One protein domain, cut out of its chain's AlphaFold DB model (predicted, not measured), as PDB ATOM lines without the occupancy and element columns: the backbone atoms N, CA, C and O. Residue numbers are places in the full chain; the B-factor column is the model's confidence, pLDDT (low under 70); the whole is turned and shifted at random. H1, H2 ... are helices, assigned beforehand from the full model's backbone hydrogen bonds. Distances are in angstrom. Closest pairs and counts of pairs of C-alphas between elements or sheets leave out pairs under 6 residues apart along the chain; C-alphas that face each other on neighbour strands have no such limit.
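AT A GLANCE: This is residues 415 to 486 and 598 to 612 of the 612 residues of an uncharacterized protein of Sporothrix brasiliensis 5110 (UniProt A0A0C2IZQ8). Two long helices, H2 and H3, lie side by side as a helical hairpin, with the short helix H1 packed on the first part of H2 and H4 set steeply near the end where the hairpin turns. H1 packs on residues 441 to 448 of H2 and H4 meets H2 at residues 457 to 458, and an unnamed stretch, residues 415 to 429, comes before H1. The printed part has 87 residues, with four named helices in the order H1, H2, H3, H4 and no named strand; its class is all helix, with 52 residues in the helices. It is only just compact, close to loose, with a radius of gyration of the C-alphas of 14.5 A and spans of 40 by 30 by 17 A.

IN THESE COORDINATES: Begin at C-alpha 415, at (-49.892, 39.788, 24.412), and pass through residues 415 to 429 to H1, residues 430 to 433. Next find C-alpha 441 at (-29.901, 35.669, 23.240), where H2 begins; it runs through residues 441 to 458, 25.5 A from first to last C-alpha. H3, the longest helix with 19 residues, takes residues 466 to 484 and measures 26.2 A. Beyond the cut, H4 takes residues 599 to 609, measures 16.0 A and ends at C-alpha 609, at (-31.202, 48.197, -5.797).

HOW THE PARTS SIT: Start from H2, the hub, which touches the three other helices. H2 and H3 form a helical hairpin: they touch, closest at the C-alphas of Ala 456 and Val 472, 6.5 A apart, and run opposite ways at a shallow tilt of 16 degrees. H1 touches H2 at residues 441 to 448 alone, and their closest C-alphas, those of Phe 430 and Ala 444, are 4.7 A apart. At residues 457 to 458 alone, H2 touches H4; the two touch only at their ends, with the C-alphas of Val 457 and Ala 601 closest at 6.1 A. They run opposite ways at a steep tilt of 68 degrees, only just short of about perpendicular. H3 and H4 are close but not clearly touching, with the C-alphas of Leu 469 and Phe 604 closest at 7.1 A. H1 is apart from H3 and from H4. In the backbones of H2 and H3 every O i to N i+4 pair is within hydrogen-bond range, in H4 5 of 7 are, and H1 is too short for such a pair.

THE WHOLE: Look for the two farthest C-alphas at Ala 436 and Ser 610, 41.3 A apart. The links H1 to H2 and H2 to H3 are short. Residues 487 to 597 are not printed, and C-alphas 486 and 598 stand 31.5 A apart across this cut, which lies in the link H3 to H4. The mean pLDDT of the printed part is 81.0, but residues 598 to 612, which end with the chain's last residue, are under 70.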
ATOM      1  N   PHE A 415     -51.135  40.093  25.119       80.19
ATOM      2  CA  PHE A 415     -49.892  39.788  24.412       80.19
ATOM      3  C   PHE A 415     -49.411  38.374  24.754       80.19
ATOM      4  O   PHE A 415     -49.279  38.002  25.921       80.19
ATOM      5  N   ARG A 416     -49.142  37.592  23.711       82.44
ATOM      6  CA  ARG A 416     -48.611  36.236  23.806       82.44
ATOM      7  C   ARG A 416     -47.179  36.248  23.314       82.44
ATOM      8  O   ARG A 416     -46.921  36.655  22.186       82.44
ATOM      9  N   VAL A 417     -46.275  35.735  24.141       85.00
ATOM     10  CA  VAL A 417     -44.847  35.628  23.819       85.00
ATOM     11  C   VAL A 417     -44.624  34.859  22.509       85.00
ATOM     12  O   VAL A 417     -43.887  35.326  21.650       85.00
ATOM     13  N   SER A 418     -45.362  33.772  22.271       80.06
ATOM     14  CA  SER A 418     -45.337  33.006  21.010       80.06
ATOM     15  C   SER A 418     -45.909  33.736  19.778       80.06
ATOM     16  O   SER A 418     -45.903  33.186  18.682       80.06
ATOM     17  N   GLN A 419     -46.412  34.964  19.937       81.19
ATOM     18  CA  GLN A 419     -46.894  35.846  18.864       81.19
ATOM     19  C   GLN A 419     -46.040  37.129  18.751       81.19
ATOM     20  O   GLN A 419     -46.441  38.106  18.109       81.19
ATOM     21  N   ASN A 420     -44.859  37.143  19.379       86.75
ATOM     22  CA  ASN A 420     -43.888  38.225  19.264       86.75
ATOM     23  C   ASN A 420     -43.255  38.216  17.860       86.75
ATOM     24  O   ASN A 420     -42.789  37.180  17.390       86.75
ATOM     25  N   THR A 421     -43.237  39.358  17.173       86.75
ATOM     26  CA  THR A 421     -42.770  39.481  15.782       86.75
ATOM     27  C   THR A 421     -41.945  40.760  15.575       86.75
ATOM     28  O   THR A 421     -42.293  41.811  16.125       86.75
ATOM     29  N   PRO A 422     -40.861  40.733  14.773       87.62
ATOM     30  CA  PRO A 422     -40.135  41.952  14.420       87.62
ATOM     31  C   PRO A 422     -40.951  42.874  13.500       87.62
ATOM     32  O   PRO A 422     -40.630  44.050  13.375       87.62
ATOM     33  N   LEU A 423     -42.023  42.367  12.876       84.38
ATOM     34  CA  LEU A 423     -42.859  43.128  11.942       84.38
ATOM     35  C   LEU A 423     -43.781  44.155  12.630       84.38
ATOM     36  O   LEU A 423     -44.323  45.024  11.951       84.38
ATOM     37  N   VAL A 424     -43.989  44.050  13.951       80.00
ATOM     38  CA  VAL A 424     -44.930  44.891  14.708       80.00
ATOM     39  C   VAL A 424     -44.174  45.736  15.747       80.00
ATOM     40  O   VAL A 424     -43.480  45.173  16.602       80.00
ATOM     41  N   PRO A 425     -44.296  47.078  15.710       83.50
ATOM     42  CA  PRO A 425     -43.688  47.961  16.702       83.50
ATOM     43  C   PRO A 425     -44.424  47.894  18.051       83.50
ATOM     44  O   PRO A 425     -45.600  47.545  18.121       83.50
ATOM     45  N   GLY A 426     -43.741  48.271  19.136       84.50
ATOM     46  CA  GLY A 426     -44.344  48.406  20.472       84.50
ATOM     47  C   GLY A 426     -44.596  47.100  21.240       84.50
ATOM     48  O   GLY A 426     -45.061  47.154  22.374       84.50
ATOM     49  N   GLN A 427     -44.274  45.937  20.667       89.56
ATOM     50  CA  GLN A 427     -44.251  44.669  21.405       89.56
ATOM     51  C   GLN A 427     -43.021  44.572  22.343       89.56
ATOM     52  O   GLN A 427     -41.995  45.193  22.051       89.56
ATOM     53  N   PRO A 428     -43.083  43.771  23.431       92.81
ATOM     54  CA  PRO A 428     -41.938  43.472  24.295       92.81
ATOM     55  C   PRO A 428     -40.718  42.949  23.532       92.81
ATOM     56  O   PRO A 428     -40.844  42.265  22.506       92.81
ATOM     57  N   SER A 429     -39.522  43.249  24.042       94.88
ATOM     58  CA  SER A 429     -38.292  42.888  23.341       94.88
ATOM     59  C   SER A 429     -38.129  41.368  23.269       94.88
ATOM     60  O   SER A 429     -38.548  40.627  24.163       94.88
ATOM     61  N   PHE A 430     -37.535  40.877  22.189       95.25
ATOM     62  CA  PHE A 430     -37.174  39.469  22.086       95.25
ATOM     63  C   PHE A 430     -36.170  39.080  23.169       95.25
ATOM     64  O   PHE A 430     -36.279  37.983  23.704       95.25
ATOM     65  N   ALA A 431     -35.269  39.985  23.569       93.88
ATOM     66  CA  ALA A 431     -34.374  39.763  24.705       93.88
ATOM     67  C   ALA A 431     -35.127  39.530  26.036       93.88
ATOM     68  O   ALA A 431     -34.731  38.663  26.809       93.88
ATOM     69  N   GLN A 432     -36.239  40.236  26.288       94.12
ATOM     70  CA  GLN A 432     -37.124  39.985  27.443       94.12
ATOM     71  C   GLN A 432     -37.901  38.666  27.324       94.12
ATOM     72  O   GLN A 432     -38.317  38.101  28.330       94.12
ATOM     73  N   CYS A 433     -38.117  38.188  26.099       92.62
ATOM     74  CA  CYS A 433     -38.891  36.985  25.801       92.62
ATOM     75  C   CYS A 433     -38.032  35.728  25.577       92.62
ATOM     76  O   CYS A 433     -38.603  34.671  25.334       92.62
ATOM     77  N   ALA A 434     -36.697  35.829  25.610       91.81
ATOM     78  CA  ALA A 434     -35.797  34.825  25.035       91.81
ATOM     79  C   ALA A 434     -35.960  33.424  25.651       91.81
ATOM     80  O   ALA A 434     -36.129  32.451  24.921       91.81
ATOM     81  N   GLU A 435     -36.001  33.342  26.984       90.94
ATOM     82  CA  GLU A 435     -36.238  32.103  27.742       90.94
ATOM     83  C   GLU A 435     -37.615  31.494  27.424       90.94
ATOM     84  O   GLU A 435     -37.728  30.315  27.104       90.94
ATOM     85  N   ALA A 436     -38.668  32.316  27.424       88.94
ATOM     86  CA  ALA A 436     -40.042  31.888  27.149       88.94
ATOM     87  C   ALA A 436     -40.331  31.601  25.655       88.94
ATOM     88  O   ALA A 436     -41.429  31.151  25.318       88.94
ATOM     89  N   LEU A 437     -39.365  31.867  24.771       87.00
ATOM     90  CA  LEU A 437     -39.368  31.514  23.348       87.00
ATOM     91  C   LEU A 437     -38.422  30.348  23.013       87.00
ATOM     92  O   LEU A 437     -38.440  29.903  21.869       87.00
ATOM     93  N   ASP A 438     -37.604  29.886  23.966       88.81
ATOM     94  CA  ASP A 438     -36.494  28.942  23.748       88.81
ATOM     95  C   ASP A 438     -35.541  29.389  22.612       88.81
ATOM     96  O   ASP A 438     -35.110  28.601  21.769       88.81
ATOM     97  N   ILE A 439     -35.236  30.696  22.552       88.94
ATOM     98  CA  ILE A 439     -34.310  31.276  21.561       88.94
ATOM     99  C   ILE A 439     -33.019  31.773  22.205       88.94
ATOM    100  O   ILE A 439     -33.015  32.408  23.260       88.94
ATOM    101  N   HIS A 440     -31.901  31.557  21.512       89.62
ATOM    102  CA  HIS A 440     -30.605  32.045  21.966       89.62
ATOM    103  C   HIS A 440     -30.578  33.593  22.050       89.62
ATOM    104  O   HIS A 440     -31.054  34.253  21.118       89.62
ATOM    105  N   PRO A 441     -29.985  34.211  23.096       90.88
ATOM    106  CA  PRO A 441     -29.901  35.669  23.240       90.88
ATOM    107  C   PRO A 441     -29.327  36.434  22.033       90.88
ATOM    108  O   PRO A 441     -29.746  37.562  21.774       90.88
ATOM    109  N   THR A 442     -28.426  35.831  21.245       90.00
ATOM    110  CA  THR A 442     -27.963  36.414  19.968       90.00
ATOM    111  C   THR A 442     -29.119  36.560  18.975       90.00
ATOM    112  O   THR A 442     -29.348  37.652  18.459       90.00
ATOM    113  N   THR A 443     -29.892  35.490  18.757       91.69
ATOM    114  CA  THR A 443     -31.082  35.473  17.892       91.69
ATOM    115  C   THR A 443     -32.127  36.467  18.381       91.69
ATOM    116  O   THR A 443     -32.670  37.232  17.586       91.69
ATOM    117  N   ALA A 444     -32.353  36.524  19.695       93.69
ATOM    118  CA  ALA A 444     -33.237  37.507  20.305       93.69
ATOM    119  C   ALA A 444     -32.797  38.950  19.985       93.69
ATOM    120  O   ALA A 444     -33.598  39.748  19.502       93.69
ATOM    121  N   SER A 445     -31.507  39.271  20.146       94.38
ATOM    122  CA  SER A 445     -30.996  40.602  19.801       94.38
ATOM    123  C   SER A 445     -31.062  40.911  18.302       94.38
ATOM    124  O   SER A 445     -31.268  42.072  17.964       94.38
ATOM    125  N   ILE A 446     -30.909  39.928  17.407       93.56
ATOM    126  CA  ILE A 446     -31.096  40.132  15.958       93.56
ATOM    127  C   ILE A 446     -32.558  40.483  15.650       93.56
ATOM    128  O   ILE A 446     -32.828  41.370  14.844       93.56
ATOM    129  N   LEU A 447     -33.515  39.815  16.298       94.56
ATOM    130  CA  LEU A 447     -34.938  40.084  16.094       94.56
ATOM    131  C   LEU A 447     -35.352  41.466  16.633       94.56
ATOM    132  O   LEU A 447     -36.172  42.139  16.007       94.56
ATOM    133  N   ASP A 448     -34.748  41.935  17.730       95.56
ATOM    134  CA  ASP A 448     -34.935  43.309  18.219       95.56
ATOM    135  C   ASP A 448     -34.269  44.368  17.313       95.56
ATOM    136  O   ASP A 448     -34.891  45.395  17.033       95.56
ATOM    137  N   ASP A 449     -33.071  44.111  16.773       95.25
ATOM    138  CA  ASP A 449     -32.438  44.962  15.748       95.25
ATOM    139  C   ASP A 449     -33.337  45.092  14.502       95.25
ATOM    140  O   ASP A 449     -33.607  46.194  14.015       95.25
ATOM    141  N   MET A 450     -33.860  43.966  14.003       94.62
ATOM    142  CA  MET A 450     -34.765  43.937  12.851       94.62
ATOM    143  C   MET A 450     -36.075  44.677  13.136       94.62
ATOM    144  O   MET A 450     -36.549  45.431  12.282       94.62
ATOM    145  N   ARG A 451     -36.633  44.542  14.347       94.25
ATOM    146  CA  ARG A 451     -37.793  45.330  14.790       94.25
ATOM    147  C   ARG A 451     -37.498  46.825  14.789       94.25
ATOM    148  O   ARG A 451     -38.341  47.605  14.342       94.25
ATOM    149  N   PHE A 452     -36.328  47.240  15.273       94.56
ATOM    150  CA  PHE A 452     -35.919  48.643  15.270       94.56
ATOM    151  C   PHE A 452     -35.839  49.200  13.841       94.56
ATOM    152  O   PHE A 452     -36.405  50.260  13.568       94.56
ATOM    153  N   LEU A 453     -35.237  48.455  12.906       93.25
ATOM    154  CA  LEU A 453     -35.177  48.835  11.491       93.25
ATOM    155  C   LEU A 453     -36.567  48.956  10.855       93.25
ATOM    156  O   LEU A 453     -36.864  49.966  10.218       93.25
ATOM    157  N   ILE A 454     -37.437  47.962  11.050       88.88
ATOM    158  CA  ILE A 454     -38.803  47.971  10.505       88.88
ATOM    159  C   ILE A 454     -39.609  49.136  11.093       88.88
ATOM    160  O   ILE A 454     -40.280  49.860  10.358       88.88
ATOM    161  N   THR A 455     -39.476  49.388  12.397       90.12
ATOM    162  CA  THR A 455     -40.093  50.545  13.063       90.12
ATOM    163  C   THR A 455     -39.597  51.862  12.458       90.12
ATOM    164  O   THR A 455     -40.405  52.748  12.185       90.12
ATOM    165  N   ALA A 456     -38.295  51.987  12.174       90.12
ATOM    166  CA  ALA A 456     -37.721  53.169  11.533       90.12
ATOM    167  C   ALA A 456     -38.227  53.379  10.092       90.12
ATOM    168  O   ALA A 456     -38.523  54.514   9.721       90.12
ATOM    169  N   VAL A 457     -38.395  52.306   9.304       89.50
ATOM    170  CA  VAL A 457     -38.998  52.355   7.954       89.50
ATOM    171  C   VAL A 457     -40.462  52.807   8.019       89.50
ATOM    172  O   VAL A 457     -40.865  53.710   7.286       89.50
ATOM    173  N   LEU A 458     -41.264  52.219   8.914       84.50
ATOM    174  CA  LEU A 458     -42.688  52.548   9.074       84.50
ATOM    175  C   LEU A 458     -42.911  53.985   9.585       84.50
ATOM    176  O   LEU A 458     -43.905  54.624   9.220       84.50
ATOM    177  N   ALA A 459     -41.976  54.497  10.391       88.25
ATOM    178  CA  ALA A 459     -41.983  55.850  10.944       88.25
ATOM    179  C   ALA A 459     -41.518  56.949   9.967       88.25
ATOM    180  O   ALA A 459     -41.637  58.130  10.298       88.25
ATOM    181  N   LEU A 460     -41.018  56.609   8.769       88.56
ATOM    182  CA  LEU A 460     -40.658  57.605   7.751       88.56
ATOM    183  C   LEU A 460     -41.852  58.537   7.440       88.56
ATOM    184  O   LEU A 460     -43.003  58.081   7.398       88.56
ATOM    185  N   PRO A 461     -41.637  59.840   7.180       85.56
ATOM    186  CA  PRO A 461     -42.716  60.743   6.787       85.56
ATOM    187  C   PRO A 461     -43.177  60.448   5.348       85.56
ATOM    188  O   PRO A 461     -42.541  59.700   4.612       85.56
ATOM    189  N   ALA A 462     -44.309  61.027   4.931       79.12
ATOM    190  CA  ALA A 462     -44.895  60.796   3.602       79.12
ATOM    191  C   ALA A 462     -43.909  61.068   2.448       79.12
ATOM    192  O   ALA A 462     -43.857  60.323   1.478       79.12
ATOM    193  N   ARG A 463     -43.092  62.116   2.568       82.75
ATOM    194  CA  ARG A 463     -41.993  62.408   1.644       82.75
ATOM    195  C   ARG A 463     -40.700  62.396   2.466       82.75
ATOM    196  O   ARG A 463     -40.400  63.421   3.076       82.75
ATOM    197  N   PRO A 464     -40.000  61.252   2.580       90.00
ATOM    198  CA  PRO A 464     -38.785  61.161   3.382       90.00
ATOM    199  C   PRO A 464     -37.701  62.063   2.798       90.00
ATOM    200  O   PRO A 464     -37.509  62.122   1.582       90.00
ATOM    201  N   THR A 465     -37.001  62.793   3.663       94.56
ATOM    202  CA  THR A 465     -35.844  63.583   3.248       94.56
ATOM    203  C   THR A 465     -34.653  62.664   2.987       94.56
ATOM    204  O   THR A 465     -34.597  61.531   3.469       94.56
ATOM    205  N   ILE A 466     -33.643  63.173   2.277       95.25
ATOM    206  CA  ILE A 466     -32.384  62.445   2.058       95.25
ATOM    207  C   ILE A 466     -31.752  62.029   3.399       95.25
ATOM    208  O   ILE A 466     -31.219  60.929   3.494       95.25
ATOM    209  N   LYS A 467     -31.885  62.844   4.458       95.81
ATOM    210  CA  LYS A 467     -31.387  62.516   5.805       95.81
ATOM    211  C   LYS A 467     -32.146  61.355   6.452       95.81
ATOM    212  O   LYS A 467     -31.525  60.535   7.122       95.81
ATOM    213  N   ASP A 468     -33.459  61.266   6.245       92.25
ATOM    214  CA  ASP A 468     -34.275  60.172   6.785       92.25
ATOM    215  C   ASP A 468     -33.926  58.850   6.089       92.25
ATOM    216  O   ASP A 468     -33.683  57.843   6.752       92.25
ATOM    217  N   LEU A 469     -33.808  58.877   4.756       93.44
ATOM    218  CA  LEU A 469     -33.376  57.728   3.954       93.44
ATOM    219  C   LEU A 469     -31.957  57.284   4.331       93.44
ATOM    220  O   LEU A 469     -31.742  56.100   4.578       93.44
ATOM    221  N   GLN A 470     -31.014  58.224   4.464       95.50
ATOM    222  CA  GLN A 470     -29.652  57.948   4.933       95.50
ATOM    223  C   GLN A 470     -29.650  57.322   6.332       95.50
ATOM    224  O   GLN A 470     -28.965  56.327   6.540       95.50
ATOM    225  N   LYS A 471     -30.451  57.829   7.280       94.62
ATOM    226  CA  LYS A 471     -30.546  57.258   8.633       94.62
ATOM    227  C   LYS A 471     -31.006  55.797   8.601       94.62
ATOM    228  O   LYS A 471     -30.409  54.959   9.280       94.62
ATOM    229  N   VAL A 472     -32.033  55.475   7.813       95.06
ATOM    230  CA  VAL A 472     -32.515  54.090   7.671       95.06
ATOM    231  C   VAL A 472     -31.487  53.227   6.925       95.06
ATOM    232  O   VAL A 472     -31.239  52.101   7.343       95.06
ATOM    233  N   GLN A 473     -30.807  53.760   5.903       95.56
ATOM    234  CA  GLN A 473     -29.745  53.060   5.169       95.56
ATOM    235  C   GLN A 473     -28.542  52.724   6.060       95.56
ATOM    236  O   GLN A 473     -28.105  51.577   6.082       95.56
ATOM    237  N   THR A 474     -28.039  53.679   6.848       95.94
ATOM    238  CA  THR A 474     -26.957  53.447   7.818       95.94
ATOM    239  C   THR A 474     -27.382  52.460   8.907       95.94
ATOM    240  O   THR A 474     -26.579  51.623   9.307       95.94
ATOM    241  N   THR A 475     -28.646  52.500   9.346       94.69
ATOM    242  CA  THR A 475     -29.195  51.520  10.301       94.69
ATOM    243  C   THR A 475     -29.208  50.112   9.697       94.69
ATOM    244  O   THR A 475     -28.689  49.182  10.306       94.69
ATOM    245  N   ALA A 476     -29.738  49.955   8.480       95.56
ATOM    246  CA  ALA A 476     -29.781  48.674   7.776       95.56
ATOM    247  C   ALA A 476     -28.376  48.108   7.518       95.56
ATOM    248  O   ALA A 476     -28.140  46.928   7.764       95.56
ATOM    249  N   GLN A 477     -27.435  48.957   7.091       95.62
ATOM    250  CA  GLN A 477     -26.040  48.580   6.870       95.62
ATOM    251  C   GLN A 477     -25.361  48.140   8.176       95.62
ATOM    252  O   GLN A 477     -24.708  47.103   8.201       95.62
ATOM    253  N   TRP A 478     -25.565  48.864   9.284       97.25
ATOM    254  CA  TRP A 478     -25.008  48.484  10.586       97.25
ATOM    255  C   TRP A 478     -25.543  47.129  11.079       97.25
ATOM    256  O   TRP A 478     -24.752  46.310  11.547       97.25
ATOM    257  N   ILE A 479     -26.846  46.858  10.923       93.69
ATOM    258  CA  ILE A 479     -27.453  45.562  11.282       93.69
ATOM    259  C   ILE A 479     -26.911  44.445  10.381       93.69
ATOM    260  O   ILE A 479     -26.479  43.409  10.885       93.69
ATOM    261  N   HIS A 480     -26.871  44.664   9.063       93.81
ATOM    262  CA  HIS A 480     -26.290  43.725   8.101       93.81
ATOM    263  C   HIS A 480     -24.846  43.370   8.472       93.81
ATOM    264  O   HIS A 480     -24.510  42.197   8.629       93.81
ATOM    265  N   ASP A 481     -24.003  44.378   8.693       95.19
ATOM    266  CA  ASP A 481     -22.587  44.182   8.992       95.19
ATOM    267  C   ASP A 481     -22.372  43.620  10.398       95.19
ATOM    268  O   ASP A 481     -21.352  42.984  10.656       95.19
ATOM    269  N   ARG A 482     -23.304  43.832  11.335       93.38
ATOM    270  CA  ARG A 482     -23.317  43.142  12.632       93.38
ATOM    271  C   ARG A 482     -23.582  41.648  12.440       93.38
ATOM    272  O   ARG A 482     -22.808  40.851  12.959       93.38
ATOM    273  N   ILE A 483     -24.622  41.277  11.689       90.62
ATOM    274  CA  ILE A 483     -25.004  39.878  11.427       90.62
ATOM    275  C   ILE A 483     -23.907  39.151  10.635       90.62
ATOM    276  O   ILE A 483     -23.470  38.081  11.043       90.62
ATOM    277  N   HIS A 484     -23.387  39.756   9.564       90.00
ATOM    278  CA  HIS A 484     -22.329  39.179   8.720       90.00
ATOM    279  C   HIS A 484     -21.007  38.939   9.484       90.00
ATOM    280  O   HIS A 484     -20.198  38.103   9.083       90.00
ATOM    281  N   ARG A 485     -20.751  39.661  10.584       90.00
ATOM    282  CA  ARG A 485     -19.561  39.458  11.434       90.00
ATOM    283  C   ARG A 485     -19.780  38.474  12.588       90.00
ATOM    284  O   ARG A 485     -18.849  38.262  13.362       90.00
ATOM    285  N   MET A 486     -20.964  37.877  12.728       85.62
ATOM    286  CA  MET A 486     -21.174  36.817  13.715       85.62
ATOM    287  C   MET A 486     -20.533  35.504  13.232       85.62
ATOM    288  O   MET A 486     -20.625  35.193  12.044       85.62
ATOM    289  N   LEU A 598     -47.431  52.385   3.187       35.28
ATOM    290  CA  LEU A 598     -46.780  51.264   2.481       35.28
ATOM    291  C   LEU A 598     -45.774  51.741   1.414       35.28
ATOM    292  O   LEU A 598     -44.670  51.213   1.321       35.28
ATOM    293  N   HIS A 599     -46.121  52.811   0.690       35.97
ATOM    294  CA  HIS A 599     -45.326  53.462  -0.368       35.97
ATOM    295  C   HIS A 599     -43.871  53.790   0.037       35.97
ATOM    296  O   HIS A 599     -42.970  53.818  -0.799       35.97
ATOM    297  N   LYS A 600     -43.620  54.023   1.331       40.75
ATOM    298  CA  LYS A 600     -42.297  54.381   1.875       40.75
ATOM    299  C   LYS A 600     -41.310  53.211   1.870       40.75
ATOM    300  O   LYS A 600     -40.127  53.420   1.611       40.75
ATOM    301  N   ALA A 601     -41.783  51.998   2.168       34.00
ATOM    302  CA  ALA A 601     -40.926  50.825   2.334       34.00
ATOM    303  C   ALA A 601     -40.334  50.365   0.993       34.00
ATOM    304  O   ALA A 601     -39.136  50.099   0.900       34.00
ATOM    305  N   THR A 602     -41.146  50.351  -0.066       35.19
ATOM    306  CA  THR A 602     -40.711  49.927  -1.403       35.19
ATOM    307  C   THR A 602     -39.682  50.869  -2.007       35.19
ATOM    308  O   THR A 602     -38.654  50.400  -2.493       35.19
ATOM    309  N   ARG A 603     -39.907  52.193  -1.957       37.34
ATOM    310  CA  ARG A 603     -38.960  53.165  -2.532       37.34
ATOM    311  C   ARG A 603     -37.561  53.018  -1.959       37.34
ATOM    312  O   ARG A 603     -36.594  53.096  -2.706       37.34
ATOM    313  N   PHE A 604     -37.459  52.753  -0.661       39.56
ATOM    314  CA  PHE A 604     -36.187  52.500   0.005       39.56
ATOM    315  C   PHE A 604     -35.472  51.260  -0.569       39.56
ATOM    316  O   PHE A 604     -34.306  51.350  -0.947       39.56
ATOM    317  N   LEU A 605     -36.179  50.135  -0.729       36.19
ATOM    318  CA  LEU A 605     -35.620  48.909  -1.321       36.19
ATOM    319  C   LEU A 605     -35.229  49.094  -2.799       36.19
ATOM    320  O   LEU A 605     -34.133  48.702  -3.202       36.19
ATOM    321  N   HIS A 606     -36.080  49.744  -3.596       33.97
ATOM    322  CA  HIS A 606     -35.817  50.001  -5.015       33.97
ATOM    323  C   HIS A 606     -34.661  50.999  -5.218       33.97
ATOM    324  O   HIS A 606     -33.886  50.871  -6.168       33.97
ATOM    325  N   GLN A 607     -34.501  51.978  -4.324       37.50
ATOM    326  CA  GLN A 607     -33.390  52.929  -4.376       37.50
ATOM    327  C   GLN A 607     -32.057  52.275  -3.984       37.50
ATOM    328  O   GLN A 607     -31.045  52.559  -4.620       37.50
ATOM    329  N   ILE A 608     -32.052  51.343  -3.023       36.50
ATOM    330  CA  ILE A 608     -30.873  50.510  -2.728       36.50
ATOM    331  C   ILE A 608     -30.490  49.676  -3.959       36.50
ATOM    332  O   ILE A 608     -29.329  49.693  -4.365       36.50
ATOM    333  N   HIS A 609     -31.456  49.009  -4.599       32.03
ATOM    334  CA  HIS A 609     -31.202  48.197  -5.797       32.03
ATOM    335  C   HIS A 609     -30.733  49.003  -7.018       32.03
ATOM    336  O   HIS A 609     -30.014  48.465  -7.848       32.03
ATOM    337  N   SER A 610     -31.097  50.286  -7.118       28.44
ATOM    338  CA  SER A 610     -30.676  51.189  -8.199       28.44
ATOM    339  C   SER A 610     -29.305  51.853  -7.968       28.44
ATOM    340  O   SER A 610     -28.913  52.718  -8.753       28.44
ATOM    341  N   THR A 611     -28.601  51.517  -6.880       32.47
ATOM    342  CA  THR A 611     -27.281  52.088  -6.524       32.47
ATOM    343  C   THR A 611     -26.173  51.031  -6.426       32.47
ATOM    344  O   THR A 611     -25.131  51.274  -5.816       32.47
ATOM    345  N   LYS A 612     -26.401  49.872  -7.050       32.09
ATOM    346  CA  LYS A 612     -25.432  48.803  -7.310       32.09
ATOM    347  C   LYS A 612     -25.442  48.467  -8.799       32.09
ATOM    348  O   LYS A 612     -24.378  48.019  -9.267       32.09
TER     349      LYS A 612